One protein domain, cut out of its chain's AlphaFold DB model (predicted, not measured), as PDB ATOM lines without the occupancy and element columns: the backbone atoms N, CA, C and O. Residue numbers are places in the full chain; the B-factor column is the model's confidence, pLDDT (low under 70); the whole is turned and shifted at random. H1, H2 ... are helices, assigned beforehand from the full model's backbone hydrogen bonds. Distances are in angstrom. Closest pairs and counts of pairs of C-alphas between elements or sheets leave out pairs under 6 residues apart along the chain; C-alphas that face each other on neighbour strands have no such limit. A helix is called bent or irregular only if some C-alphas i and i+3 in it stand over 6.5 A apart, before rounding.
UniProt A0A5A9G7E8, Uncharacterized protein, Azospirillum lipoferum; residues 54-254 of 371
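AT A GLANCE: This is residues 54 to 254 of the 371 residues of an uncharacterized protein of Azospirillum lipoferum (UniProt A0A5A9G7E8). A helical head is built round one long helix, H4, with H1, H2, H3, H7, H8 and H9 packed on it, and a long arm, the helical hairpin of H5 and H6, reaches away from this head and touches no other helix. Residues 152 to 160, at the far tip of the arm, stick out free. The printed part has 201 residues with nine named helices, H1 to H9 in order along the chain, and no named strand; its class is all helix. The whole is loose, with a radius of gyration of the C-alphas of 22.6 A, and spans 68 by 48 by 27 A, the arm making much of the length.

IN THESE COORDINATES: H1, residues 54 to 57, begins at C-alpha 54 (185.974, 216.399, 131.655). H2 is residues 60 to 68 and H3 residues 71 to 82. H4, residues 88 to 114, is 38.7 A long. H5, residues 123 to 151, is the longest helix at 40.6 A and begins at C-alpha 123 (193.360, 225.779, 164.176). H6, residues 158 to 180, is 31.8 A long, and H7, residues 188 to 203, is 22.4 A long. H8 is residues 219 to 230. H9, residues 235 to 246, ends at C-alpha 246 (197.286, 217.029, 148.392) and is irregular: C-alphas 237 and 240 are 7.7 A apart.

HOW THE PARTS SIT: H4 is the hub, touching six helices. Its residues 88 to 92 alone touch H1, the closest C-alphas being those of Leu 54 and Ala 88, 5.2 A apart. H3 and H4 form a helical hairpin and only just touch, with 3 pairs of C-alphas within 8 A; Val 81 and Ala 88 have the closest C-alphas, at 6.1 A. H8 touches residues 90 to 98 of H4 alone, about perpendicular at 80 degrees, with the C-alphas of Gly 94 and Leu 225 closest at 3.9 A. H2 touches residues 92 to 100 of H4 alone, about perpendicular at 89 degrees; the C-alphas of Ala 62 and Arg 96 are closest, at 4.3 A. H9 touches residues 98 to 106 of H4 alone, closest at the C-alphas of Gly 99 and Ala 242, 5.8 A. H7 touches residues 104 to 111 of H4 alone, at a steep tilt of 59 degrees, opposite ways, closest at the C-alphas of Met 108 and Ser 198, 6.1 A. The hairpin of H5 and H6 has a shallow tilt of 31 degrees, opposite ways, closest at the C-alphas of Ala 140 and Leu 169, 6.6 A. H5 is apart from H4, and H6 from H7. Every O i to N i+4 pair is within hydrogen-bond range in H2 to H8, against 6 of 8 in H9; H1 is too short for such a pair.

THE WHOLE: The farthest C-alphas, those of Lys 56 and Thr 156, are 69.2 A apart. The printed part has no cut. The link from H7 to H8, residues 204 to 218, is long. Mean pLDDT of the printed part is 78.6; 50 residues are under 70, among them residues 116 to 131, 148 to 159 and 183 to 194.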
ATOM      1  N   LEU A  54     185.368 216.071 130.375       79.31
ATOM      2  CA  LEU A  54     185.974 216.399 131.655       79.31
ATOM      3  C   LEU A  54     187.319 215.687 131.891       79.31
ATOM      4  O   LEU A  54     188.290 216.320 132.289       79.31
ATOM      5  N   GLY A  55     187.419 214.392 131.585       75.19
ATOM      6  CA  GLY A  55     188.642 213.601 131.750       75.19
ATOM      7  C   GLY A  55     189.804 214.059 130.864       75.19
ATOM      8  O   GLY A  55     190.955 213.868 131.238       75.19
ATOM      9  N   LYS A  56     189.519 214.698 129.721       79.88
ATOM     10  CA  LYS A  56     190.547 215.278 128.835       79.88
ATOM     11  C   LYS A  56     191.042 216.641 129.321       79.88
ATOM     12  O   LYS A  56     192.197 216.980 129.088       79.88
ATOM     13  N   ALA A  57     190.174 217.417 129.970       83.56
ATOM     14  CA  ALA A  57     190.493 218.756 130.462       83.56
ATOM     15  C   ALA A  57     191.173 218.741 131.846       83.56
ATOM     16  O   ALA A  57     191.890 219.678 132.206       83.56
ATOM     17  N   LEU A  58     190.968 217.675 132.626       86.38
ATOM     18  CA  LEU A  58     191.567 217.502 133.946       86.38
ATOM     19  C   LEU A  58     193.081 217.295 133.850       86.38
ATOM     20  O   LEU A  58     193.572 216.270 133.387       86.38
ATOM     21  N   THR A  59     193.824 218.267 134.365       86.75
ATOM     22  CA  THR A  59     195.288 218.246 134.455       86.75
ATOM     23  C   THR A  59     195.737 218.689 135.847       86.75
ATOM     24  O   THR A  59     194.962 219.292 136.600       86.75
ATOM     25  N   GLY A  60     196.977 218.352 136.209       88.81
ATOM     26  CA  GLY A  60     197.612 218.847 137.430       88.81
ATOM     27  C   GLY A  60     196.861 218.495 138.720       88.81
ATOM     28  O   GLY A  60     196.387 217.368 138.901       88.81
ATOM     29  N   VAL A  61     196.742 219.460 139.631       89.62
ATOM     30  CA  VAL A  61     196.057 219.292 140.918       89.62
ATOM     31  C   VAL A  61     194.556 219.037 140.742       89.62
ATOM     32  O   VAL A  61     193.996 218.233 141.488       89.62
ATOM     33  N   ALA A  62     193.902 219.617 139.731       91.81
ATOM     34  CA  ALA A  62     192.479 219.366 139.474       91.81
ATOM     35  C   ALA A  62     192.207 217.882 139.176       91.81
ATOM     36  O   ALA A  62     191.252 217.307 139.701       91.81
ATOM     37  N   ALA A  63     193.087 217.241 138.394       92.38
ATOM     38  CA  ALA A  63     193.007 215.808 138.121       92.38
ATOM     39  C   ALA A  63     193.147 214.973 139.401       92.38
ATOM     40  O   ALA A  63     192.366 214.047 139.615       92.38
ATOM     41  N   LYS A  64     194.083 215.340 140.288       92.31
ATOM     42  CA  LYS A  64     194.271 214.653 141.577       92.31
ATOM     43  C   LYS A  64     193.044 214.777 142.478       92.31
ATOM     44  O   LYS A  64     192.632 213.784 143.070       92.31
ATOM     45  N   VAL A  65     192.437 215.964 142.569       93.50
ATOM     46  CA  VAL A  65     191.197 216.153 143.343       93.50
ATOM     47  C   VAL A  65     190.086 215.289 142.761       93.50
ATOM     48  O   VAL A  65     189.462 214.531 143.498       93.50
ATOM     49  N   PHE A  66     189.890 215.326 141.441       94.62
ATOM     50  CA  PHE A  66     188.871 214.516 140.776       94.62
ATOM     51  C   PHE A  66     189.062 213.011 141.004       94.62
ATOM     52  O   PHE A  66     188.096 212.295 141.264       94.62
ATOM     53  N   GLU A  67     190.306 212.525 140.972       94.19
ATOM     54  CA  GLU A  67     190.644 211.125 141.249       94.19
ATOM     55  C   GLU A  67     190.273 210.698 142.677       94.19
ATOM     56  O   GLU A  67     189.933 209.535 142.898       94.19
ATOM     57  N   LYS A  68     190.312 211.618 143.649       95.50
ATOM     58  CA  LYS A  68     189.971 211.337 145.052       95.50
ATOM     59  C   LYS A  68     188.510 211.618 145.407       95.50
ATOM     60  O   LYS A  68     188.084 211.216 146.487       95.50
ATOM     61  N   LEU A  69     187.737 212.265 144.531       94.62
ATOM     62  CA  LEU A  69     186.298 212.464 144.740       94.62
ATOM     63  C   LEU A  69     185.567 211.124 144.786       94.62
ATOM     64  O   LEU A  69     185.926 210.192 144.061       94.62
ATOM     65  N   ASP A  70     184.514 211.033 145.590       94.81
ATOM     66  CA  ASP A  70     183.638 209.866 145.567       94.81
ATOM     67  C   ASP A  70     182.825 209.795 144.255       94.81
ATOM     68  O   ASP A  70     182.781 210.734 143.449       94.81
ATOM     69  N   SER A  71     182.197 208.647 143.997       93.62
ATOM     70  CA  SER A  71     181.423 208.434 142.767       93.62
ATOM     71  C   SER A  71     180.218 209.372 142.652       93.62
ATOM     72  O   SER A  71     179.837 209.735 141.539       93.62
ATOM     73  N   LYS A  72     179.640 209.797 143.782       95.12
ATOM     74  CA  LYS A  72     178.491 210.705 143.825       95.12
ATOM     75  C   LYS A  72     178.898 212.113 143.397       95.12
ATOM     76  O   LYS A  72     178.273 212.680 142.508       95.12
ATOM     77  N   ALA A  73     179.969 212.641 143.973       94.44
ATOM     78  CA  ALA A  73     180.547 213.937 143.671       94.44
ATOM     79  C   ALA A  73     181.000 214.011 142.209       94.44
ATOM     80  O   ALA A  73     180.666 214.965 141.512       94.44
ATOM     81  N   ARG A  74     181.673 212.971 141.691       94.62
ATOM     82  CA  ARG A  74     181.998 212.897 140.253       94.62
ATOM     83  C   ARG A  74     180.742 212.895 139.385       94.62
ATOM     84  O   ARG A  74     180.697 213.602 138.382       94.62
ATOM     85  N   GLY A  75     179.712 212.151 139.794       94.00
ATOM     86  CA  GLY A  75     178.416 212.128 139.121       94.00
ATOM     87  C   GLY A  75     177.734 213.499 139.080       94.00
ATOM     88  O   GLY A  75     177.169 213.855 138.050       94.00
ATOM     89  N   MET A  76     177.836 214.296 140.150       95.06
ATOM     90  CA  MET A  76     177.335 215.678 140.179       95.06
ATOM     91  C   MET A  76     178.060 216.549 139.151       95.06
ATOM     92  O   MET A  76     177.409 217.205 138.341       95.06
ATOM     93  N   LEU A  77     179.395 216.494 139.124       95.19
ATOM     94  CA  LEU A  77     180.207 217.269 138.182       95.19
ATOM     95  C   LEU A  77     179.926 216.896 136.723       95.19
ATOM     96  O   LEU A  77     179.733 217.774 135.885       95.19
ATOM     97  N   GLU A  78     179.844 215.601 136.416       93.81
ATOM     98  CA  GLU A  78     179.428 215.147 135.088       93.81
ATOM     99  C   GLU A  78     177.998 215.572 134.754       93.81
ATOM    100  O   GLU A  78     177.715 215.915 133.607       93.81
ATOM    101  N   GLY A  79     177.101 215.553 135.742       95.00
ATOM    102  CA  GLY A  79     175.724 216.008 135.612       95.00
ATOM    103  C   GLY A  79     175.642 217.478 135.216       95.00
ATOM    104  O   GLY A  79     174.920 217.805 134.276       95.00
ATOM    105  N   TYR A  80     176.428 218.354 135.852       94.88
ATOM    106  CA  TYR A  80     176.464 219.782 135.517       94.88
ATOM    107  C   TYR A  80     176.963 220.040 134.094       94.88
ATOM    108  O   TYR A  80     176.390 220.877 133.393       94.88
ATOM    109  N   VAL A  81     177.976 219.289 133.646       94.69
ATOM    110  CA  VAL A  81     178.505 219.395 132.276       94.69
ATOM    111  C   VAL A  81     177.501 218.865 131.253       94.69
ATOM    112  O   VAL A  81     177.223 219.528 130.258       94.69
ATOM    113  N   LYS A  82     176.895 217.698 131.506       93.25
ATOM    114  CA  LYS A  82     175.878 217.096 130.623       93.25
ATOM    115  C   LYS A  82     174.615 217.952 130.521       93.25
ATOM    116  O   LYS A  82     174.016 218.019 129.453       93.25
ATOM    117  N   ALA A  83     174.226 218.614 131.608       93.38
ATOM    118  CA  ALA A  83     173.093 219.533 131.636       93.38
ATOM    119  C   ALA A  83     173.400 220.899 130.992       93.38
ATOM    120  O   ALA A  83     172.490 221.709 130.838       93.38
ATOM    121  N   GLY A  84     174.660 221.176 130.634       93.81
ATOM    122  CA  GLY A  84     175.083 222.460 130.072       93.81
ATOM    123  C   GLY A  84     175.058 223.622 131.070       93.81
ATOM    124  O   GLY A  84     175.121 224.777 130.659       93.81
ATOM    125  N   VAL A  85     174.960 223.334 132.372       94.75
ATOM    126  CA  VAL A  85     174.948 224.353 133.439       94.75
ATOM    127  C   VAL A  85     176.367 224.848 133.735       94.75
ATOM    128  O   VAL A  85     176.558 225.996 134.132       94.75
ATOM    129  N   MET A  86     177.373 224.001 133.502       94.38
ATOM    130  CA  MET A  86     178.793 224.358 133.553       94.38
ATOM    131  C   MET A  86     179.526 223.784 132.345       94.38
ATOM    132  O   MET A  86     179.163 222.721 131.842       94.38
ATOM    133  N   THR A  87     180.586 224.454 131.898       94.75
ATOM    134  CA  THR A  87     181.503 223.865 130.911       94.75
ATOM    135  C   THR A  87     182.510 222.932 131.594       94.75
ATOM    136  O   THR A  87     182.668 222.946 132.819       94.75
ATOM    137  N   ALA A  88     183.212 222.104 130.815       93.88
ATOM    138  CA  ALA A  88     184.274 221.258 131.363       93.88
ATOM    139  C   ALA A  88     185.401 222.108 131.977       93.88
ATOM    140  O   ALA A  88     185.930 221.769 133.032       93.88
ATOM    141  N   GLU A  89     185.718 223.244 131.358       92.69
ATOM    142  CA  GLU A  89     186.717 224.204 131.824       92.69
ATOM    143  C   GLU A  89     186.294 224.861 133.138       92.69
ATOM    144  O   GLU A  89     187.126 224.999 134.031       92.69
ATOM    145  N   ASP A  90     185.010 225.204 133.287       94.56
ATOM    146  CA  ASP A  90     184.460 225.706 134.546       94.56
ATOM    147  C   ASP A  90     184.643 224.668 135.670       94.56
ATOM    148  O   ASP A  90     185.113 224.991 136.758       94.56
ATOM    149  N   VAL A  91     184.339 223.391 135.425       95.38
ATOM    150  CA  VAL A  91     184.550 222.352 136.446       95.38
ATOM    151  C   VAL A  91     186.035 222.188 136.779       95.38
ATOM    152  O   VAL A  91     186.402 222.111 137.952       95.38
ATOM    153  N   VAL A  92     186.907 222.170 135.768       94.44
ATOM    154  CA  VAL A  92     188.359 222.054 135.970       94.44
ATOM    155  C   VAL A  92     188.905 223.246 136.756       94.44
ATOM    156  O   VAL A  92     189.687 223.033 137.679       94.44
ATOM    157  N   GLY A  93     188.485 224.474 136.441       92.00
ATOM    158  CA  GLY A  93     188.887 225.687 137.158       92.00
ATOM    159  C   GLY A  93     188.471 225.652 138.629       92.00
ATOM    160  O   GLY A  93     189.285 225.919 139.513       92.00
ATOM    161  N   GLY A  94     187.239 225.219 138.910       93.38
ATOM    162  CA  GLY A  94     186.753 225.064 140.281       93.38
ATOM    163  C   GLY A  94     187.499 223.979 141.069       93.38
ATOM    164  O   GLY A  94     187.918 224.210 142.202       93.38
ATOM    165  N   LEU A  95     187.760 222.816 140.462       94.19
ATOM    166  CA  LEU A  95     188.557 221.752 141.091       94.19
ATOM    167  C   LEU A  95     190.018 222.152 141.304       94.19
ATOM    168  O   LEU A  95     190.626 221.776 142.307       94.19
ATOM    169  N   ARG A  96     190.587 222.931 140.381       93.12
ATOM    170  CA  ARG A  96     191.925 223.501 140.531       93.12
ATOM    171  C   ARG A  96     191.970 224.464 141.712       93.12
ATOM    172  O   ARG A  96     192.894 224.369 142.516       93.12
ATOM    173  N   ALA A  97     190.964 225.331 141.858       90.25
ATOM    174  CA  ALA A  97     190.835 226.237 142.999       90.25
ATOM    175  C   ALA A  97     190.796 225.471 144.332       90.25
ATOM    176  O   ALA A  97     191.587 225.770 145.226       90.25
ATOM    177  N   ILE A  98     189.956 224.431 144.422       92.00
ATOM    178  CA  ILE A  98     189.852 223.540 145.593       92.00
ATOM    179  C   ILE A  98     191.205 222.898 145.914       92.00
ATOM    180  O   ILE A  98     191.649 222.863 147.061       92.00
ATOM    181  N   GLY A  99     191.891 222.399 144.889       92.19
ATOM    182  CA  GLY A  99     193.204 221.794 145.032       92.19
ATOM    183  C   GLY A  99     194.266 222.762 145.557       92.19
ATOM    184  O   GLY A  99     194.989 222.444 146.501       92.19
ATOM    185  N   LYS A 100     194.340 223.963 144.974       90.38
ATOM    186  CA  LYS A 100     195.237 225.047 145.405       90.38
ATOM    187  C   LYS A 100     194.953 225.470 146.846       90.38
ATOM    188  O   LYS A 100     195.887 225.644 147.630       90.38
ATOM    189  N   GLU A 101     193.682 225.573 147.225       86.81
ATOM    190  CA  GLU A 101     193.266 225.844 148.602       86.81
ATOM    191  C   GLU A 101     193.714 224.735 149.563       86.81
ATOM    192  O   GLU A 101     194.308 225.022 150.601       86.81
ATOM    193  N   ALA A 102     193.536 223.466 149.198       89.50
ATOM    194  CA  ALA A 102     193.980 222.344 150.019       89.50
ATOM    195  C   ALA A 102     195.512 222.303 150.183       89.50
ATOM    196  O   ALA A 102     196.005 222.083 151.294       89.50
ATOM    197  N   VAL A 103     196.282 222.589 149.123       89.94
ATOM    198  CA  VAL A 103     197.749 222.729 149.213       89.94
ATOM    199  C   VAL A 103     198.125 223.874 150.143       89.94
ATOM    200  O   VAL A 103     199.012 223.720 150.985       89.94
ATOM    201  N   ARG A 104     197.432 225.011 150.030       87.88
ATOM    202  CA  ARG A 104     197.643 226.159 150.910       87.88
ATOM    203  C   ARG A 104     197.391 225.810 152.367       87.88
ATOM    204  O   ARG A 104     198.241 226.119 153.195       87.88
ATOM    205  N   ASN A 105     196.279 225.150 152.673       84.69
ATOM    206  CA  ASN A 105     195.937 224.742 154.034       84.69
ATOM    207  C   ASN A 105     196.993 223.789 154.601       84.69
ATOM    208  O   ASN A 105     197.476 223.990 155.712       84.69
ATOM    209  N   ARG A 106     197.455 222.818 153.804       86.31
ATOM    210  CA  ARG A 106     198.545 221.925 154.215       86.31
ATOM    211  C   ARG A 106     199.863 222.671 154.448       86.31
ATOM    212  O   ARG A 106     200.569 222.375 155.408       86.31
ATOM    213  N   TYR A 107     200.199 223.643 153.600       87.00
ATOM    214  CA  TYR A 107     201.400 224.458 153.782       87.00
ATOM    215  C   TYR A 107     201.299 225.380 155.003       87.00
ATOM    216  O   TYR A 107     202.290 225.545 155.707       87.00
ATOM    217  N   MET A 108     200.119 225.931 155.302       82.56
ATOM    218  CA  MET A 108     199.887 226.680 156.542       82.56
ATOM    219  C   MET A 108     200.105 225.797 157.772       82.56
ATOM    220  O   MET A 108     200.834 226.206 158.669       82.56
ATOM    221  N   ASN A 109     199.597 224.561 157.764       80.88
ATOM    222  CA  ASN A 109     199.848 223.601 158.843       80.88
ATOM    223  C   ASN A 109     201.340 223.326 159.032       80.88
ATOM    224  O   ASN A 109     201.842 223.404 160.148       80.88
ATOM    225  N   LYS A 110     202.070 223.115 157.933       83.44
ATOM    226  CA  LYS A 110     203.527 222.949 157.968       83.44
ATOM    227  C   LYS A 110     204.244 224.191 158.517       83.44
ATOM    228  O   LYS A 110     205.144 224.060 159.337       83.44
ATOM    229  N   LEU A 111     203.855 225.395 158.086       77.88
ATOM    230  CA  LEU A 111     204.415 226.646 158.613       77.88
ATOM    231  C   LEU A 111     204.179 226.782 160.121       77.88
ATOM    232  O   LEU A 111     205.067 227.248 160.826       77.88
ATOM    233  N   TRP A 112     203.011 226.367 160.608       73.00
ATOM    234  CA  TRP A 112     202.682 226.391 162.031       73.00
ATOM    235  C   TRP A 112     203.466 225.363 162.844       73.00
ATOM    236  O   TRP A 112     203.952 225.686 163.927       73.00
ATOM    237  N   GLU A 113     203.631 224.146 162.327       74.12
ATOM    238  CA  GLU A 113     204.494 223.129 162.936       74.12
ATOM    239  C   GLU A 113     205.943 223.627 163.031       74.12
ATOM    240  O   GLU A 113     206.553 223.567 164.099       74.12
ATOM    241  N   ASP A 114     206.458 224.202 161.942       77.00
ATOM    242  CA  ASP A 114     207.832 224.689 161.848       77.00
ATOM    243  C   ASP A 114     208.108 225.930 162.724       77.00
ATOM    244  O   ASP A 114     209.221 226.084 163.228       77.00
ATOM    245  N   ASP A 115     207.119 226.811 162.925       72.75
ATOM    246  CA  ASP A 115     207.242 228.027 163.749       72.75
ATOM    247  C   ASP A 115     206.965 227.775 165.257       72.75
ATOM    248  O   ASP A 115     206.914 228.722 166.044       72.75
ATOM    249  N   GLY A 116     206.829 226.512 165.694       61.34
ATOM    250  CA  GLY A 116     206.800 226.144 167.120       61.34
ATOM    251  C   GLY A 116     205.537 225.438 167.630       61.34
ATOM    252  O   GLY A 116     205.339 225.366 168.847       61.34
ATOM    253  N   GLY A 117     204.698 224.890 166.746       59.94
ATOM    254  CA  GLY A 117     203.630 223.954 167.118       59.94
ATOM    255  C   GLY A 117     202.569 224.540 168.060       59.94
ATOM    256  O   GLY A 117     202.123 225.663 167.869       59.94
ATOM    257  N   THR A 118     202.138 223.792 169.084       44.88
ATOM    258  CA  THR A 118     200.966 224.062 169.955       44.88
ATOM    259  C   THR A 118     200.891 225.445 170.619       44.88
ATOM    260  O   THR A 118     199.804 225.856 171.014       44.88
ATOM    261  N   LYS A 119     201.983 226.219 170.687       46.78
ATOM    262  CA  LYS A 119     201.942 227.640 171.104       46.78
ATOM    263  C   LYS A 119     201.397 228.591 170.025       46.78
ATOM    264  O   LYS A 119     201.030 229.716 170.339       46.78
ATOM    265  N   ALA A 120     201.325 228.126 168.781       48.12
ATOM    266  CA  ALA A 120     200.726 228.769 167.614       48.12
ATOM    267  C   ALA A 120     199.460 228.035 167.119       48.12
ATOM    268  O   ALA A 120     198.941 228.379 166.060       48.12
ATOM    269  N   SER A 121     198.962 227.027 167.860       45.19
ATOM    270  CA  SER A 121     197.770 226.231 167.526       45.19
ATOM    271  C   SER A 121     196.501 227.078 167.611       45.19
ATOM    272  O   SER A 121     195.720 226.996 168.558       45.19
ATOM    273  N   ALA A 122     196.298 227.893 166.584       51.56
ATOM    274  CA  ALA A 122     195.045 228.555 166.344       51.56
ATOM    275  C   ALA A 122     194.045 227.614 165.673       51.56
ATOM    276  O   ALA A 122     192.894 227.916 165.814       51.56
ATOM    277  N   ILE A 123     194.371 226.503 164.992       45.75
ATOM    278  CA  ILE A 123     193.360 225.779 164.176       45.75
ATOM    279  C   ILE A 123     192.241 225.138 164.999       45.75
ATOM    280  O   ILE A 123     191.093 225.522 164.817       45.75
ATOM    281  N   ASP A 124     192.555 224.200 165.896       48.09
ATOM    282  CA  ASP A 124     191.524 223.509 166.688       48.09
ATOM    283  C   ASP A 124     190.862 224.498 167.653       48.09
ATOM    284  O   ASP A 124     189.643 224.554 167.776       48.09
ATOM    285  N   ALA A 125     191.661 225.402 168.234       55.09
ATOM    286  CA  ALA A 125     191.152 226.506 169.035       55.09
ATOM    287  C   ALA A 125     190.292 227.495 168.226       55.09
ATOM    288  O   ALA A 125     189.429 228.122 168.822       55.09
ATOM    289  N   ARG A 126     190.498 227.649 166.908       56.34
ATOM    290  CA  ARG A 126     189.770 228.542 165.980       56.34
ATOM    291  C   ARG A 126     188.511 227.883 165.489       56.34
ATOM    292  O   ARG A 126     187.521 228.586 165.428       56.34
ATOM    293  N   GLU A 127     188.524 226.608 165.126       55.44
ATOM    294  CA  GLU A 127     187.302 225.895 164.763       55.44
ATOM    295  C   GLU A 127     186.390 225.806 165.985       55.44
ATOM    296  O   GLU A 127     185.229 226.200 165.909       55.44
ATOM    297  N   ASP A 128     186.940 225.471 167.153       61.72
ATOM    298  CA  ASP A 128     186.178 225.489 168.396       61.72
ATOM    299  C   ASP A 128     185.773 226.904 168.827       61.72
ATOM    300  O   ASP A 128     184.656 227.075 169.310       61.72
ATOM    301  N   ASN A 129     186.620 227.935 168.679       61.59
ATOM    302  CA  ASN A 129     186.212 229.319 168.975       61.59
ATOM    303  C   ASN A 129     185.165 229.817 167.997       61.59
ATOM    304  O   ASN A 129     184.243 230.500 168.409       61.59
ATOM    305  N   TYR A 130     185.323 229.530 166.710       59.56
ATOM    306  CA  TYR A 130     184.413 229.963 165.664       59.56
ATOM    307  C   TYR A 130     183.059 229.290 165.857       59.56
ATOM    308  O   TYR A 130     182.039 229.971 165.895       59.56
ATOM    309  N   ASN A 131     183.041 227.979 166.104       67.94
ATOM    310  CA  ASN A 131     181.828 227.244 166.443       67.94
ATOM    311  C   ASN A 131     181.192 227.778 167.735       67.94
ATOM    312  O   ASN A 131     179.976 227.978 167.778       67.94
ATOM    313  N   ARG A 132     181.988 228.079 168.771       70.56
ATOM    314  CA  ARG A 132     181.494 228.724 170.001       70.56
ATOM    315  C   ARG A 132     180.939 230.122 169.733       70.56
ATOM    316  O   ARG A 132     179.857 230.445 170.207       70.56
ATOM    317  N   GLN A 133     181.612 230.928 168.923       64.06
ATOM    318  CA  GLN A 133     181.193 232.284 168.581       64.06
ATOM    319  C   GLN A 133     179.903 232.273 167.758       64.06
ATOM    320  O   GLN A 133     178.999 233.054 168.034       64.06
ATOM    321  N   MET A 134     179.766 231.350 166.806       66.19
ATOM    322  CA  MET A 134     178.546 231.181 166.017       66.19
ATOM    323  C   MET A 134     177.370 230.709 166.878       66.19
ATOM    324  O   MET A 134     176.278 231.257 166.755       66.19
ATOM    325  N   ARG A 135     177.582 229.762 167.806       69.94
ATOM    326  CA  ARG A 135     176.550 229.346 168.779       69.94
ATOM    327  C   ARG A 135     176.148 230.485 169.714       69.94
ATOM    328  O   ARG A 135     174.962 230.669 169.983       69.94
ATOM    329  N   PHE A 136     177.119 231.270 170.175       72.19
ATOM    330  CA  PHE A 136     176.857 232.462 170.971       72.19
ATOM    331  C   PHE A 136     176.007 233.471 170.185       72.19
ATOM    332  O   PHE A 136     174.959 233.887 170.670       72.19
ATOM    333  N   MET A 137     176.394 233.799 168.950       66.31
ATOM    334  CA  MET A 137     175.663 234.734 168.085       66.31
ATOM    335  C   MET A 137     174.248 234.250 167.750       66.31
ATOM    336  O   MET A 137     173.315 235.046 167.790       66.31
ATOM    337  N   ASP A 138     174.060 232.960 167.464       69.31
ATOM    338  CA  ASP A 138     172.739 232.372 167.207       69.31
ATOM    339  C   ASP A 138     171.833 232.437 168.448       69.31
ATOM    340  O   ASP A 138     170.677 232.858 168.360       69.31
ATOM    341  N   GLY A 139     172.352 232.097 169.632       72.88
ATOM    342  CA  GLY A 139     171.581 232.215 170.871       72.88
ATOM    343  C   GLY A 139     171.285 233.666 171.261       72.88
ATOM    344  O   GLY A 139     170.155 233.969 171.640       72.88
ATOM    345  N   ALA A 140     172.235 234.585 171.068       70.38
ATOM    346  CA  ALA A 140     172.027 236.018 171.266       70.38
ATOM    347  C   ALA A 140     170.977 236.584 170.292       70.38
ATOM    348  O   ALA A 140     170.113 237.361 170.698       70.38
ATOM    349  N   ALA A 141     170.992 236.160 169.025       70.25
ATOM    350  CA  ALA A 141     169.989 236.547 168.035       70.25
ATOM    351  C   ALA A 141     168.594 236.001 168.383       70.25
ATOM    352  O   ALA A 141     167.602 236.722 168.268       70.25
ATOM    353  N   LYS A 142     168.499 234.752 168.863       77.75
ATOM    354  CA  LYS A 142     167.244 234.171 169.373       77.75
ATOM    355  C   LYS A 142     166.727 234.920 170.596       77.75
ATOM    356  O   LYS A 142     165.533 235.203 170.664       77.75
ATOM    357  N   LEU A 143     167.612 235.274 171.526       76.75
ATOM    358  CA  LEU A 143     167.281 236.063 172.707       76.75
ATOM    359  C   LEU A 143     166.731 237.435 172.299       76.75
ATOM    360  O   LEU A 143     165.614 237.775 172.675       76.75
ATOM    361  N   MET A 144     167.442 238.173 171.441       72.88
ATOM    362  CA  MET A 144     166.983 239.466 170.921       72.88
ATOM    363  C   MET A 144     165.649 239.363 170.173       72.88
ATOM    364  O   MET A 144     164.790 240.223 170.338       72.88
ATOM    365  N   LYS A 145     165.435 238.301 169.387       78.00
ATOM    366  CA  LYS A 145     164.163 238.069 168.694       78.00
ATOM    367  C   LYS A 145     163.010 237.811 169.669       78.00
ATOM    368  O   LYS A 145     161.922 238.336 169.461       78.00
ATOM    369  N   ASN A 146     163.241 237.022 170.717       76.50
ATOM    370  CA  ASN A 146     162.226 236.720 171.726       76.50
ATOM    371  C   ASN A 146     161.901 237.946 172.591       76.50
ATOM    372  O   ASN A 146     160.732 238.182 172.874       76.50
ATOM    373  N   LEU A 147     162.906 238.751 172.957       70.25
ATOM    374  CA  LEU A 147     162.680 240.023 173.649       70.25
ATOM    375  C   LEU A 147     161.962 241.032 172.748       70.25
ATOM    376  O   LEU A 147     161.001 241.645 173.185       70.25
ATOM    377  N   GLY A 148     162.357 241.159 171.480       66.81
ATOM    378  CA  GLY A 148     161.676 242.043 170.529       66.81
ATOM    379  C   GLY A 148     160.227 241.630 170.250       66.81
ATOM    380  O   GLY A 148     159.376 242.487 170.041       66.81
ATOM    381  N   ALA A 149     159.924 240.328 170.294       67.12
ATOM    382  CA  ALA A 149     158.553 239.827 170.210       67.12
ATOM    383  C   ALA A 149     157.739 240.096 171.491       67.12
ATOM    384  O   ALA A 149     156.530 240.273 171.396       67.12
ATOM    385  N   ALA A 150     158.386 240.141 172.660       62.56
ATOM    386  CA  ALA A 150     157.751 240.475 173.937       62.56
ATOM    387  C   ALA A 150     157.581 241.994 174.155       62.56
ATOM    388  O   ALA A 150     156.679 242.404 174.877       62.56
ATOM    389  N   GLY A 151     158.425 242.812 173.519       56.88
ATOM    390  CA  GLY A 151     158.459 244.276 173.636       56.88
ATOM    391  C   GLY A 151     157.641 245.061 172.614       56.88
ATOM    392  O   GLY A 151     157.425 246.261 172.766       56.88
ATOM    393  N   ALA A 152     157.161 244.408 171.553       52.34
ATOM    394  CA  ALA A 152     156.429 245.069 170.472       52.34
ATOM    395  C   ALA A 152     155.039 245.615 170.877       52.34
ATOM    396  O   ALA A 152     154.378 246.238 170.047       52.34
ATOM    397  N   GLU A 153     154.591 245.402 172.119       54.47
ATOM    398  CA  GLU A 153     153.274 245.848 172.588       54.47
ATOM    399  C   GLU A 153     153.268 247.232 173.264       54.47
ATOM    400  O   GLU A 153     152.192 247.821 173.361       54.47
ATOM    401  N   ASP A 154     154.413 247.818 173.654       54.75
ATOM    402  CA  ASP A 154     154.403 249.137 174.313       54.75
ATOM    403  C   ASP A 154     155.640 250.006 173.997       54.75
ATOM    404  O   ASP A 154     156.738 249.840 174.524       54.75
ATOM    405  N   THR A 155     155.465 250.991 173.112       53.09
ATOM    406  CA  THR A 155     156.552 251.790 172.500       53.09
ATOM    407  C   THR A 155     157.153 252.875 173.407       53.09
ATOM    408  O   THR A 155     157.961 253.688 172.952       53.09
ATOM    409  N   THR A 156     156.807 252.902 174.698       57.22
ATOM    410  CA  THR A 156     157.243 253.953 175.636       57.22
ATOM    411  C   THR A 156     158.308 253.512 176.653       57.22
ATOM    412  O   THR A 156     158.871 254.361 177.345       57.22
ATOM    413  N   ALA A 157     158.684 252.226 176.697       56.62
ATOM    414  CA  ALA A 157     159.587 251.653 177.710       56.62
ATOM    415  C   ALA A 157     161.047 251.410 177.247       56.62
ATOM    416  O   ALA A 157     161.752 250.562 177.800       56.62
ATOM    417  N   SER A 158     161.550 252.175 176.270       64.06
ATOM    418  CA  SER A 158     162.786 251.828 175.542       64.06
ATOM    419  C   SER A 158     164.058 251.721 176.400       64.06
ATOM    420  O   SER A 158     164.924 250.898 176.107       64.06
ATOM    421  N   ALA A 159     164.195 252.499 177.480       65.62
ATOM    422  CA  ALA A 159     165.402 252.482 178.316       65.62
ATOM    423  C   ALA A 159     165.451 251.288 179.287       65.62
ATOM    424  O   ALA A 159     166.506 250.673 179.458       65.62
ATOM    425  N   ALA A 160     164.321 250.948 179.913       70.94
ATOM    426  CA  ALA A 160     164.225 249.803 180.819       70.94
ATOM    427  C   ALA A 160     164.346 248.485 180.048       70.94
ATOM    428  O   ALA A 160     165.030 247.566 180.489       70.94
ATOM    429  N   GLU A 161     163.761 248.438 178.855       68.19
ATOM    430  CA  GLU A 161     163.822 247.286 177.968       68.19
ATOM    431  C   GLU A 161     165.210 247.090 177.352       68.19
ATOM    432  O   GLU A 161     165.733 245.977 177.342       68.19
ATOM    433  N   THR A 162     165.883 248.175 176.953       68.00
ATOM    434  CA  THR A 162     167.290 248.110 176.522       68.00
ATOM    435  C   THR A 162     168.195 247.625 177.655       68.00
ATOM    436  O   THR A 162     169.103 246.827 177.420       68.00
ATOM    437  N   LYS A 163     167.946 248.070 178.895       78.19
ATOM    438  CA  LYS A 163     168.690 247.602 180.070       78.19
ATOM    439  C   LYS A 163     168.440 246.115 180.331       78.19
ATOM    440  O   LYS A 163     169.397 245.370 180.492       78.19
ATOM    441  N   TYR A 164     167.185 245.673 180.285       74.94
ATOM    442  CA  TYR A 164     166.828 244.264 180.435       74.94
ATOM    443  C   TYR A 164     167.443 243.386 179.333       74.94
ATOM    444  O   TYR A 164     167.926 242.289 179.609       74.94
ATOM    445  N   MET A 165     167.503 243.882 178.094       73.56
ATOM    446  CA  MET A 165     168.174 243.205 176.982       73.56
ATOM    447  C   MET A 165     169.688 243.093 177.202       73.56
ATOM    448  O   MET A 165     170.254 242.024 176.980       73.56
ATOM    449  N   MET A 166     170.338 244.166 177.661       74.25
ATOM    450  CA  MET A 166     171.764 244.160 178.011       74.25
ATOM    451  C   MET A 166     172.057 243.171 179.145       74.25
ATOM    452  O   MET A 166     172.959 242.348 179.009       74.25
ATOM    453  N   ASP A 167     171.257 243.191 180.214       80.06
ATOM    454  CA  ASP A 167     171.407 242.287 181.359       80.06
ATOM    455  C   ASP A 167     171.168 240.818 180.946       80.06
ATOM    456  O   ASP A 167     171.888 239.913 181.379       80.06
ATOM    457  N   SER A 168     170.207 240.573 180.047       75.44
ATOM    458  CA  SER A 168     169.917 239.240 179.501       75.44
ATOM    459  C   SER A 168     171.047 238.728 178.601       75.44
ATOM    460  O   SER A 168     171.415 237.558 178.693       75.44
ATOM    461  N   LEU A 169     171.631 239.586 177.757       74.38
ATOM    462  CA  LEU A 169     172.790 239.237 176.927       74.38
ATOM    463  C   LEU A 169     174.032 238.966 177.775       74.38
ATOM    464  O   LEU A 169     174.750 238.009 177.506       74.38
ATOM    465  N   GLN A 170     174.260 239.765 178.817       78.69
ATOM    466  CA  GLN A 170     175.381 239.577 179.732       78.69
ATOM    467  C   GLN A 170     175.238 238.277 180.536       78.69
ATOM    468  O   GLN A 170     176.210 237.543 180.706       78.69
ATOM    469  N   SER A 171     174.018 237.951 180.973       80.56
ATOM    470  CA  SER A 171     173.714 236.677 181.637       80.56
ATOM    471  C   SER A 171     173.878 235.490 180.684       80.56
ATOM    472  O   SER A 171     174.431 234.461 181.065       80.56
ATOM    473  N   TYR A 172     173.454 235.640 179.425       75.38
ATOM    474  CA  TYR A 172     173.665 234.630 178.391       75.38
ATOM    475  C   TYR A 172     175.156 234.417 178.099       75.38
ATOM    476  O   TYR A 172     175.592 233.276 178.023       75.38
ATOM    477  N   GLU A 173     175.955 235.481 177.993       75.00
ATOM    478  CA  GLU A 173     177.411 235.389 177.827       75.00
ATOM    479  C   GLU A 173     178.081 234.678 179.001       75.00
ATOM    480  O   GLU A 173     178.919 233.805 178.781       75.00
ATOM    481  N   TYR A 174     177.689 235.010 180.232       84.25
ATOM    482  CA  TYR A 174     178.208 234.357 181.429       84.25
ATOM    483  C   TYR A 174     177.902 232.851 181.428       84.25
ATOM    484  O   TYR A 174     178.825 232.043 181.518       84.25
ATOM    485  N   ASN A 175     176.636 232.471 181.229       78.56
ATOM    486  CA  ASN A 175     176.218 231.066 181.200       78.56
ATOM    487  C   ASN A 175     176.858 230.308 180.030       78.56
ATOM    488  O   ASN A 175     177.305 229.173 180.174       78.56
ATOM    489  N   PHE A 176     176.959 230.952 178.865       74.62
ATOM    490  CA  PHE A 176     177.596 230.363 177.694       74.62
ATOM    491  C   PHE A 176     179.076 230.063 177.953       74.62
ATOM    492  O   PHE A 176     179.544 228.983 177.593       74.62
ATOM    493  N   LYS A 177     179.801 230.984 178.601       81.00
ATOM    494  CA  LYS A 177     181.202 230.794 179.008       81.00
ATOM    495  C   LYS A 177     181.362 229.723 180.086       81.00
ATOM    496  O   LYS A 177     182.343 228.987 180.045       81.00
ATOM    497  N   GLU A 178     180.420 229.612 181.020       81.00
ATOM    498  CA  GLU A 178     180.430 228.563 182.046       81.00
ATOM    499  C   GLU A 178     180.270 227.165 181.423       81.00
ATOM    500  O   GLU A 178     181.017 226.246 181.756       81.00
ATOM    501  N   GLU A 179     179.361 227.015 180.457       72.69
ATOM    502  CA  GLU A 179     179.082 225.734 179.796       72.69
ATOM    503  C   GLU A 179     180.098 225.361 178.706       72.69
ATOM    504  O   GLU A 179     180.396 224.184 178.505       72.69
ATOM    505  N   ASN A 180     180.617 226.348 177.968       71.12
ATOM    506  CA  ASN A 180     181.422 226.119 176.763       71.12
ATOM    507  C   ASN A 180     182.887 226.552 176.922       71.12
ATOM    508  O   ASN A 180     183.676 226.368 175.994       71.12
ATOM    509  N   GLY A 181     183.278 227.103 178.072       76.56
ATOM    510  CA  GLY A 181     184.600 227.683 178.303       76.56
ATOM    511  C   GLY A 181     184.772 229.068 177.672       76.56
ATOM    512  O   GLY A 181     183.974 229.511 176.846       76.56
ATOM    513  N   ASP A 182     185.842 229.760 178.073       76.19
ATOM    514  CA  ASP A 182     186.120 231.118 177.603       76.19
ATOM    515  C   ASP A 182     186.612 231.144 176.146       76.19
ATOM    516  O   ASP A 182     187.205 230.183 175.638       76.19
ATOM    517  N   PHE A 183     186.392 232.277 175.480       66.00
ATOM    518  CA  PHE A 183     186.916 232.496 174.139       66.00
ATOM    519  C   PHE A 183     188.428 232.676 174.222       66.00
ATOM    520  O   PHE A 183     188.930 233.598 174.867       66.00
ATOM    521  N   SER A 184     189.185 231.818 173.541       62.62
ATOM    522  CA  SER A 184     190.634 232.014 173.468       62.62
ATOM    523  C   SER A 184     190.934 233.276 172.643       62.62
ATOM    524  O   SER A 184     190.341 233.444 171.577       62.62
ATOM    525  N   PRO A 185     191.833 234.177 173.077       54.75
ATOM    526  CA  PRO A 185     192.173 235.360 172.294       54.75
ATOM    527  C   PRO A 185     192.848 234.939 170.982       54.75
ATOM    528  O   PRO A 185     193.985 234.469 170.971       54.75
ATOM    529  N   ILE A 186     192.142 235.103 169.861       54.78
ATOM    530  CA  ILE A 186     192.695 234.857 168.526       54.78
ATOM    531  C   ILE A 186     193.534 236.076 168.131       54.78
ATOM    532  O   ILE A 186     193.016 237.188 168.004       54.78
ATOM    533  N   ASN A 187     194.835 235.888 167.900       58.50
ATOM    534  CA  ASN A 187     195.682 236.938 167.337       58.50
ATOM    535  C   ASN A 187     195.478 237.028 165.815       58.50
ATOM    536  O   ASN A 187     196.274 236.523 165.022       58.50
ATOM    537  N   TYR A 188     194.408 237.712 165.406       53.44
ATOM    538  CA  TYR A 188     194.052 237.902 163.995       53.44
ATOM    539  C   TYR A 188     195.177 238.527 163.147       53.44
ATOM    540  O   TYR A 188     195.264 238.257 161.949       53.44
ATOM    541  N   GLY A 189     196.060 239.339 163.745       56.81
ATOM    542  CA  GLY A 189     197.191 239.953 163.039       56.81
ATOM    543  C   GLY A 189     198.257 238.937 162.625       56.81
ATOM    544  O   GLY A 189     198.813 239.020 161.529       56.81
ATOM    545  N   GLN A 190     198.502 237.939 163.472       59.72
ATOM    546  CA  GLN A 190     199.440 236.861 163.183       59.72
ATOM    547  C   GLN A 190     198.866 235.905 162.122       59.72
ATOM    548  O   GLN A 190     199.575 235.515 161.195       59.72
ATOM    549  N   ASP A 191     197.567 235.624 162.158       57.75
ATOM    550  CA  ASP A 191     196.906 234.755 161.178       57.75
ATOM    551  C   ASP A 191     196.869 235.340 159.764       57.75
ATOM    552  O   ASP A 191     197.186 234.647 158.796       57.75
ATOM    553  N   GLN A 192     196.547 236.631 159.632       61.66
ATOM    554  CA  GLN A 192     196.619 237.323 158.341       61.66
ATOM    555  C   GLN A 192     198.043 237.283 157.770       61.66
ATOM    556  O   GLN A 192     198.230 237.162 156.558       61.66
ATOM    557  N   SER A 193     199.060 237.300 158.640       67.19
ATOM    558  CA  SER A 193     200.454 237.162 158.221       67.19
ATOM    559  C   SER A 193     200.767 235.760 157.684       67.19
ATOM    560  O   SER A 193     201.403 235.660 156.636       67.19
ATOM    561  N   TYR A 194     200.262 234.688 158.307       69.56
ATOM    562  CA  TYR A 194     200.449 233.311 157.828       69.56
ATOM    563  C   TYR A 194     199.739 233.059 156.508       69.56
ATOM    564  O   TYR A 194     200.332 232.526 155.577       69.56
ATOM    565  N   ILE A 195     198.497 233.513 156.409       71.19
ATOM    566  CA  ILE A 195     197.667 233.435 155.213       71.19
ATOM    567  C   ILE A 195     198.337 234.173 154.040       71.19
ATOM    568  O   ILE A 195     198.447 233.626 152.938       71.19
ATOM    569  N   ALA A 196     198.821 235.400 154.255       71.12
ATOM    570  CA  ALA A 196     199.512 236.172 153.222       71.12
ATOM    571  C   ALA A 196     200.880 235.571 152.858       71.12
ATOM    572  O   ALA A 196     201.254 235.536 151.682       71.12
ATOM    573  N   ARG A 197     201.626 235.071 153.851       76.94
ATOM    574  CA  ARG A 197     202.928 234.420 153.660       76.94
ATOM    575  C   ARG A 197     202.783 233.110 152.896       76.94
ATOM    576  O   ARG A 197     203.516 232.897 151.940       76.94
ATOM    577  N   SER A 198     201.779 232.298 153.224       81.88
ATOM    578  CA  SER A 198     201.494 231.041 152.534       81.88
ATOM    579  C   SER A 198     201.164 231.279 151.061       81.88
ATOM    580  O   SER A 198     201.713 230.609 150.193       81.88
ATOM    581  N   ALA A 199     200.312 232.266 150.764       78.56
ATOM    582  CA  ALA A 199     199.953 232.610 149.392       78.56
ATOM    583  C   ALA A 199     201.165 233.127 148.602       78.56
ATOM    584  O   ALA A 199     201.343 232.764 147.442       78.56
ATOM    585  N   ARG A 200     202.024 233.941 149.230       81.94
ATOM    586  CA  ARG A 200     203.251 234.455 148.610       81.94
ATOM    587  C   ARG A 200     204.263 233.346 148.328       81.94
ATOM    588  O   ARG A 200     204.779 233.272 147.217       81.94
ATOM    589  N   ASP A 201     204.547 232.506 149.315       85.69
ATOM    590  CA  ASP A 201     205.521 231.419 149.199       85.69
ATOM    591  C   ASP A 201     205.084 230.409 148.126       85.69
ATOM    592  O   ASP A 201     205.892 230.000 147.295       85.69
ATOM    593  N   LEU A 202     203.790 230.066 148.089       85.25
ATOM    594  CA  LEU A 202     203.234 229.159 147.085       85.25
ATOM    595  C   LEU A 202     203.178 229.788 145.692       85.25
ATOM    596  O   LEU A 202     203.501 229.105 144.723       85.25
ATOM    597  N   LYS A 203     202.852 231.084 145.576       82.94
ATOM    598  CA  LYS A 203     202.916 231.810 144.297       82.94
ATOM    599  C   LYS A 203     204.327 231.804 143.702       82.94
ATOM    600  O   LYS A 203     204.479 231.718 142.492       82.94
ATOM    601  N   ASN A 204     205.351 231.880 144.548       82.44
ATOM    602  CA  ASN A 204     206.750 231.853 144.121       82.44
ATOM    603  C   ASN A 204     207.309 230.427 143.961       82.44
ATOM    604  O   ASN A 204     208.494 230.265 143.664       82.44
ATOM    605  N   SER A 205     206.497 229.397 144.203       84.00
ATOM    606  CA  SER A 205     206.908 228.001 144.078       84.00
ATOM    607  C   SER A 205     206.684 227.476 142.661       84.00
ATOM    608  O   SER A 205     205.779 227.915 141.955       84.00
ATOM    609  N   ALA A 206     207.469 226.470 142.272       83.19
ATOM    610  CA  ALA A 206     207.289 225.776 140.997       83.19
ATOM    611  C   ALA A 206     206.069 224.829 140.977       83.19
ATOM    612  O   ALA A 206     205.789 224.215 139.954       83.19
ATOM    613  N   LEU A 207     205.344 224.686 142.097       80.88
ATOM    614  CA  LEU A 207     204.268 223.694 142.249       80.88
ATOM    615  C   LEU A 207     203.085 223.920 141.301       80.88
ATOM    616  O   LEU A 207     202.366 222.971 141.009       80.88
ATOM    617  N   PHE A 208     202.885 225.156 140.844       82.12
ATOM    618  CA  PHE A 208     201.739 225.556 140.020       82.12
ATOM    619  C   PHE A 208     202.159 226.280 138.738       82.12
ATOM    620  O   PHE A 208     201.324 226.899 138.087       82.12
ATOM    621  N   SER A 209     203.446 226.240 138.374       75.94
ATOM    622  CA  SER A 209     203.960 226.978 137.212       75.94
ATOM    623  C   SER A 209     203.359 226.510 135.886       75.94
ATOM    624  O   SER A 209     203.247 227.313 134.966       75.94
ATOM    625  N   ASP A 210     202.916 225.254 135.823       73.50
ATOM    626  CA  ASP A 210     202.293 224.660 134.637       73.50
ATOM    627  C   ASP A 210     200.748 224.702 134.689       73.50
ATOM    628  O   ASP A 210     200.078 224.133 133.827       73.50
ATOM    629  N   GLU A 211     200.152 225.355 135.701       72.75
ATOM    630  CA  GLU A 211     198.705 225.334 135.945       72.75
ATOM    631  C   GLU A 211     198.032 226.707 135.779       72.75
ATOM    632  O   GLU A 211     198.052 227.558 136.672       72.75
ATOM    633  N   GLY A 212     197.313 226.881 134.665       68.25
ATOM    634  CA  GLY A 212     196.480 228.061 134.408       68.25
ATOM    635  C   GLY A 212     197.287 229.317 134.075       68.25
ATOM    636  O   GLY A 212     198.321 229.242 133.422       68.25
ATOM    637  N   ASP A 213     196.807 230.478 134.527       67.06
ATOM    638  CA  ASP A 213     197.347 231.798 134.152       67.06
ATOM    639  C   ASP A 213     198.605 232.206 134.956       67.06
ATOM    640  O   ASP A 213     199.002 233.371 134.958       67.06
ATOM    641  N   GLY A 214     199.215 231.280 135.705       65.69
ATOM    642  CA  GLY A 214     200.377 231.535 136.570       65.69
ATOM    643  C   GLY A 214     200.060 232.236 137.901       65.69
ATOM    644  O   GLY A 214     200.916 232.312 138.784       65.69
ATOM    645  N   ASP A 215     198.828 232.712 138.095       73.81
ATOM    646  CA  ASP A 215     198.357 233.187 139.394       73.81
ATOM    647  C   ASP A 215     197.896 232.027 140.288       73.81
ATOM    648  O   ASP A 215     197.152 231.130 139.876       73.81
ATOM    649  N   PHE A 216     198.307 232.078 141.562       73.75
ATOM    650  CA  PHE A 216     197.955 231.050 142.542       73.75
ATOM    651  C   PHE A 216     196.433 230.926 142.697       73.75
ATOM    652  O   PHE A 216     195.926 229.819 142.631       73.75
ATOM    653  N   PHE A 217     195.694 232.037 142.768       78.06
ATOM    654  CA  PHE A 217     194.234 232.058 142.609       78.06
ATOM    655  C   PHE A 217     193.872 232.996 141.459       78.06
ATOM    656  O   PHE A 217     193.849 234.216 141.638       78.06
ATOM    657  N   SER A 218     193.626 232.443 140.270       83.44
ATOM    658  CA  SER A 218     193.110 233.241 139.161       83.44
ATOM    659  C   SER A 218     191.647 233.608 139.426       83.44
ATOM    660  O   SER A 218     190.904 232.884 140.093       83.44
ATOM    661  N   LYS A 219     191.208 234.748 138.879       85.00
ATOM    662  CA  LYS A 219     189.803 235.177 138.986       85.00
ATOM    663  C   LYS A 219     188.853 234.159 138.351       85.00
ATOM    664  O   LYS A 219     187.750 233.960 138.855       85.00
ATOM    665  N   SER A 220     189.291 233.517 137.268       86.25
ATOM    666  CA  SER A 220     188.559 232.454 136.578       86.25
ATOM    667  C   SER A 220     188.364 231.240 137.485       86.25
ATOM    668  O   SER A 220     187.220 230.863 137.715       86.25
ATOM    669  N   ASP A 221     189.435 230.721 138.096       87.00
ATOM    670  CA  ASP A 221     189.376 229.582 139.024       87.00
ATOM    671  C   ASP A 221     188.403 229.875 140.190       87.00
ATOM    672  O   ASP A 221     187.557 229.047 140.532       87.00
ATOM    673  N   THR A 222     188.449 231.087 140.764       86.06
ATOM    674  CA  THR A 222     187.538 231.482 141.857       86.06
ATOM    675  C   THR A 222     186.082 231.633 141.418       86.06
ATOM    676  O   THR A 222     185.175 231.250 142.155       86.06
ATOM    677  N   ALA A 223     185.831 232.168 140.219       87.56
ATOM    678  CA  ALA A 223     184.475 232.308 139.693       87.56
ATOM    679  C   ALA A 223     183.861 230.935 139.399       87.56
ATOM    680  O   ALA A 223     182.703 230.678 139.727       87.56
ATOM    681  N   SER A 224     184.657 230.032 138.833       91.56
ATOM    682  CA  SER A 224     184.283 228.644 138.600       91.56
ATOM    683  C   SER A 224     183.988 227.889 139.901       91.56
ATOM    684  O   SER A 224     183.002 227.156 139.968       91.56
ATOM    685  N   LEU A 225     184.772 228.114 140.960       91.00
ATOM    686  CA  LEU A 225     184.486 227.570 142.289       91.00
ATOM    687  C   LEU A 225     183.172 228.116 142.870       91.00
ATOM    688  O   LEU A 225     182.370 227.340 143.381       91.00
ATOM    689  N   SER A 226     182.911 229.420 142.746       88.12
ATOM    690  CA  SER A 226     181.638 230.008 143.191       88.12
ATOM    691  C   SER A 226     180.445 229.340 142.507       88.12
ATOM    692  O   SER A 226     179.500 228.945 143.181       88.12
ATOM    693  N   LYS A 227     180.519 229.132 141.183       92.12
ATOM    694  CA  LYS A 227     179.473 228.419 140.433       92.12
ATOM    695  C   LYS A 227     179.255 226.997 140.958       92.12
ATOM    696  O   LYS A 227     178.112 226.587 141.113       92.12
ATOM    697  N   LEU A 228     180.330 226.252 141.242       91.56
ATOM    698  CA  LEU A 228     180.231 224.906 141.822       91.56
ATOM    699  C   LEU A 228     179.479 224.929 143.159       91.56
ATOM    700  O   LEU A 228     178.542 224.154 143.352       91.56
ATOM    701  N   ILE A 229     179.847 225.850 144.051       90.81
ATOM    702  CA  ILE A 229     179.219 225.998 145.370       90.81
ATOM    703  C   ILE A 229     177.740 226.379 145.233       90.81
ATOM    704  O   ILE A 229     176.891 225.833 145.939       90.81
ATOM    705  N   ASP A 230     177.399 227.273 144.305       91.50
ATOM    706  CA  ASP A 230     176.011 227.680 144.059       91.50
ATOM    707  C   ASP A 230     175.136 226.541 143.524       91.50
ATOM    708  O   ASP A 230     173.931 226.521 143.775       91.50
ATOM    709  N   LEU A 231     175.740 225.551 142.865       91.00
ATOM    710  CA  LEU A 231     175.070 224.330 142.417       91.00
ATOM    711  C   LEU A 231     175.024 223.225 143.485       91.00
ATOM    712  O   LEU A 231     174.504 222.140 143.213       91.00
ATOM    713  N   GLY A 232     175.537 223.491 144.689       91.44
ATOM    714  CA  GLY A 232     175.547 222.554 145.813       91.44
ATOM    715  C   GLY A 232     176.776 221.645 145.873       91.44
ATOM    716  O   GLY A 232     176.756 220.648 146.589       91.44
ATOM    717  N   PHE A 233     177.839 221.954 145.127       94.25
ATOM    718  CA  PHE A 233     179.135 221.291 145.266       94.25
ATOM    719  C   PHE A 233     179.970 222.024 146.328       94.25
ATOM    720  O   PHE A 233     180.843 222.837 146.025       94.25
ATOM    721  N   ASP A 234     179.626 221.782 147.591       90.25
ATOM    722  CA  ASP A 234     180.157 222.475 148.763       90.25
ATOM    723  C   ASP A 234     181.287 221.699 149.467       90.25
ATOM    724  O   ASP A 234     181.666 220.590 149.080       90.25
ATOM    725  N   SER A 235     181.871 222.314 150.501       86.06
ATOM    726  CA  SER A 235     183.015 221.757 151.237       86.06
ATOM    727  C   SER A 235     182.787 220.321 151.745       86.06
ATOM    728  O   SER A 235     183.652 219.481 151.496       86.06
ATOM    729  N   PRO A 236     181.637 219.955 152.349       89.62
ATOM    730  CA  PRO A 236     181.337 218.563 152.703       89.62
ATOM    731  C   PRO A 236     181.506 217.552 151.560       89.62
ATOM    732  O   PRO A 236     181.908 216.414 151.807       89.62
ATOM    733  N   VAL A 237     181.229 217.954 150.316       89.62
ATOM    734  CA  VAL A 237     181.326 217.084 149.136       89.62
ATOM    735  C   VAL A 237     182.780 216.875 148.700       89.62
ATOM    736  O   VAL A 237     183.143 215.768 148.298       89.62
ATOM    737  N   TYR A 238     183.634 217.902 148.779       91.19
ATOM    738  CA  TYR A 238     184.995 217.834 148.228       91.19
ATOM    739  C   TYR A 238     186.130 217.826 149.259       91.19
ATOM    740  O   TYR A 238     187.249 217.467 148.896       91.19
ATOM    741  N   ALA A 239     185.904 218.189 150.524       89.31
ATOM    742  CA  ALA A 239     186.972 218.431 151.501       89.31
ATOM    743  C   ALA A 239     187.866 217.204 151.728       89.31
ATOM    744  O   ALA A 239     189.096 217.309 151.700       89.31
ATOM    745  N   ASN A 240     187.262 216.024 151.890       88.00
ATOM    746  CA  ASN A 240     188.003 214.775 152.084       88.00
ATOM    747  C   ASN A 240     188.855 214.423 150.857       88.00
ATOM    748  O   ASN A 240     190.022 214.052 150.994       88.00
ATOM    749  N   ALA A 241     188.293 214.595 149.661       91.69
ATOM    750  CA  ALA A 241     188.993 214.355 148.406       91.69
ATOM    751  C   ALA A 241     190.139 215.349 148.196       91.69
ATOM    752  O   ALA A 241     191.244 214.949 147.842       91.69
ATOM    753  N   ALA A 242     189.901 216.630 148.472       92.12
ATOM    754  CA  ALA A 242     190.901 217.680 148.370       92.12
ATOM    755  C   ALA A 242     192.070 217.418 149.329       92.12
ATOM    756  O   ALA A 242     193.225 217.445 148.908       92.12
ATOM    757  N   LYS A 243     191.783 217.058 150.587       91.56
ATOM    758  CA  LYS A 243     192.798 216.675 151.581       91.56
ATOM    759  C   LYS A 243     193.612 215.459 151.131       91.56
ATOM    760  O   LYS A 243     194.837 215.476 151.235       91.56
ATOM    761  N   ALA A 244     192.951 214.428 150.606       90.75
ATOM    762  CA  ALA A 244     193.609 213.225 150.098       90.75
ATOM    763  C   ALA A 244     194.424 213.484 148.818       90.75
ATOM    764  O   ALA A 244     195.453 212.858 148.604       90.75
ATOM    765  N   ALA A 245     193.998 214.409 147.961       90.44
ATOM    766  CA  ALA A 245     194.698 214.730 146.719       90.44
ATOM    767  C   ALA A 245     196.023 215.465 146.958       90.44
ATOM    768  O   ALA A 245     196.951 215.365 146.151       90.44
ATOM    769  N   VAL A 246     196.113 216.212 148.063       91.00
ATOM    770  CA  VAL A 246     197.286 217.029 148.392       91.00
ATOM    771  C   VAL A 246     198.218 216.386 149.413       91.00
ATOM    772  O   VAL A 246     199.268 216.969 149.690       91.00
ATOM    773  N   SER A 247     197.889 215.213 149.968       89.44
ATOM    774  CA  SER A 247     198.745 214.509 150.941       89.44
ATOM    775  C   SER A 247     200.116 214.157 150.365       89.44
ATOM    776  O   SER A 247     201.120 214.239 151.070       89.44
ATOM    777  N   ASP A 248     200.161 213.856 149.069       84.12
ATOM    778  CA  ASP A 248     201.354 213.340 148.391       84.12
ATOM    779  C   ASP A 248     202.165 214.445 147.696       84.12
ATOM    780  O   ASP A 248     203.194 214.182 147.079       84.12
ATOM    781  N   ILE A 249     201.704 215.699 147.756       85.88
ATOM    782  CA  ILE A 249     202.411 216.834 147.147       85.88
ATOM    783  C   ILE A 249     203.647 217.164 147.983       85.88
ATOM    784  O   ILE A 249     203.551 217.397 149.185       85.88
ATOM    785  N   ASP A 250     204.821 217.216 147.365       85.62
ATOM    786  CA  ASP A 250     206.028 217.598 148.087       85.62
ATOM    787  C   ASP A 250     206.074 219.120 148.320       85.62
ATOM    788  O   ASP A 250     206.178 219.912 147.387       85.62
ATOM    789  N   LEU A 251     206.012 219.532 149.589       85.56
ATOM    790  CA  LEU A 251     206.117 220.933 150.013       85.56
ATOM    791  C   LEU A 251     207.558 221.338 150.372       85.56
ATOM    792  O   LEU A 251     207.766 222.398 150.966       85.56
ATOM    793  N   SER A 252     208.557 220.488 150.117       78.56
ATOM    794  CA  SER A 252     209.971 220.777 150.400       78.56
ATOM    795  C   SER A 252     210.535 221.885 149.501       78.56
ATOM    796  O   SER A 252     211.350 222.687 149.951       78.56
ATOM    797  N   GLY A 253     210.042 221.987 148.261       75.50
ATOM    798  CA  GLY A 253     210.464 222.992 147.279       75.50
ATOM    799  C   GLY A 253     209.889 224.397 147.496       75.50
ATOM    800  O   GLY A 253     210.296 225.335 146.809       75.50
ATOM    801  N   VAL A 254     208.956 224.573 148.438       79.38
ATOM    802  CA  VAL A 254     208.368 225.882 148.749       79.38
ATOM    803  C   VAL A 254     209.348 226.672 149.617       79.38
ATOM    804  O   VAL A 254     209.549 226.371 150.795       79.38
TER     805      VAL A 254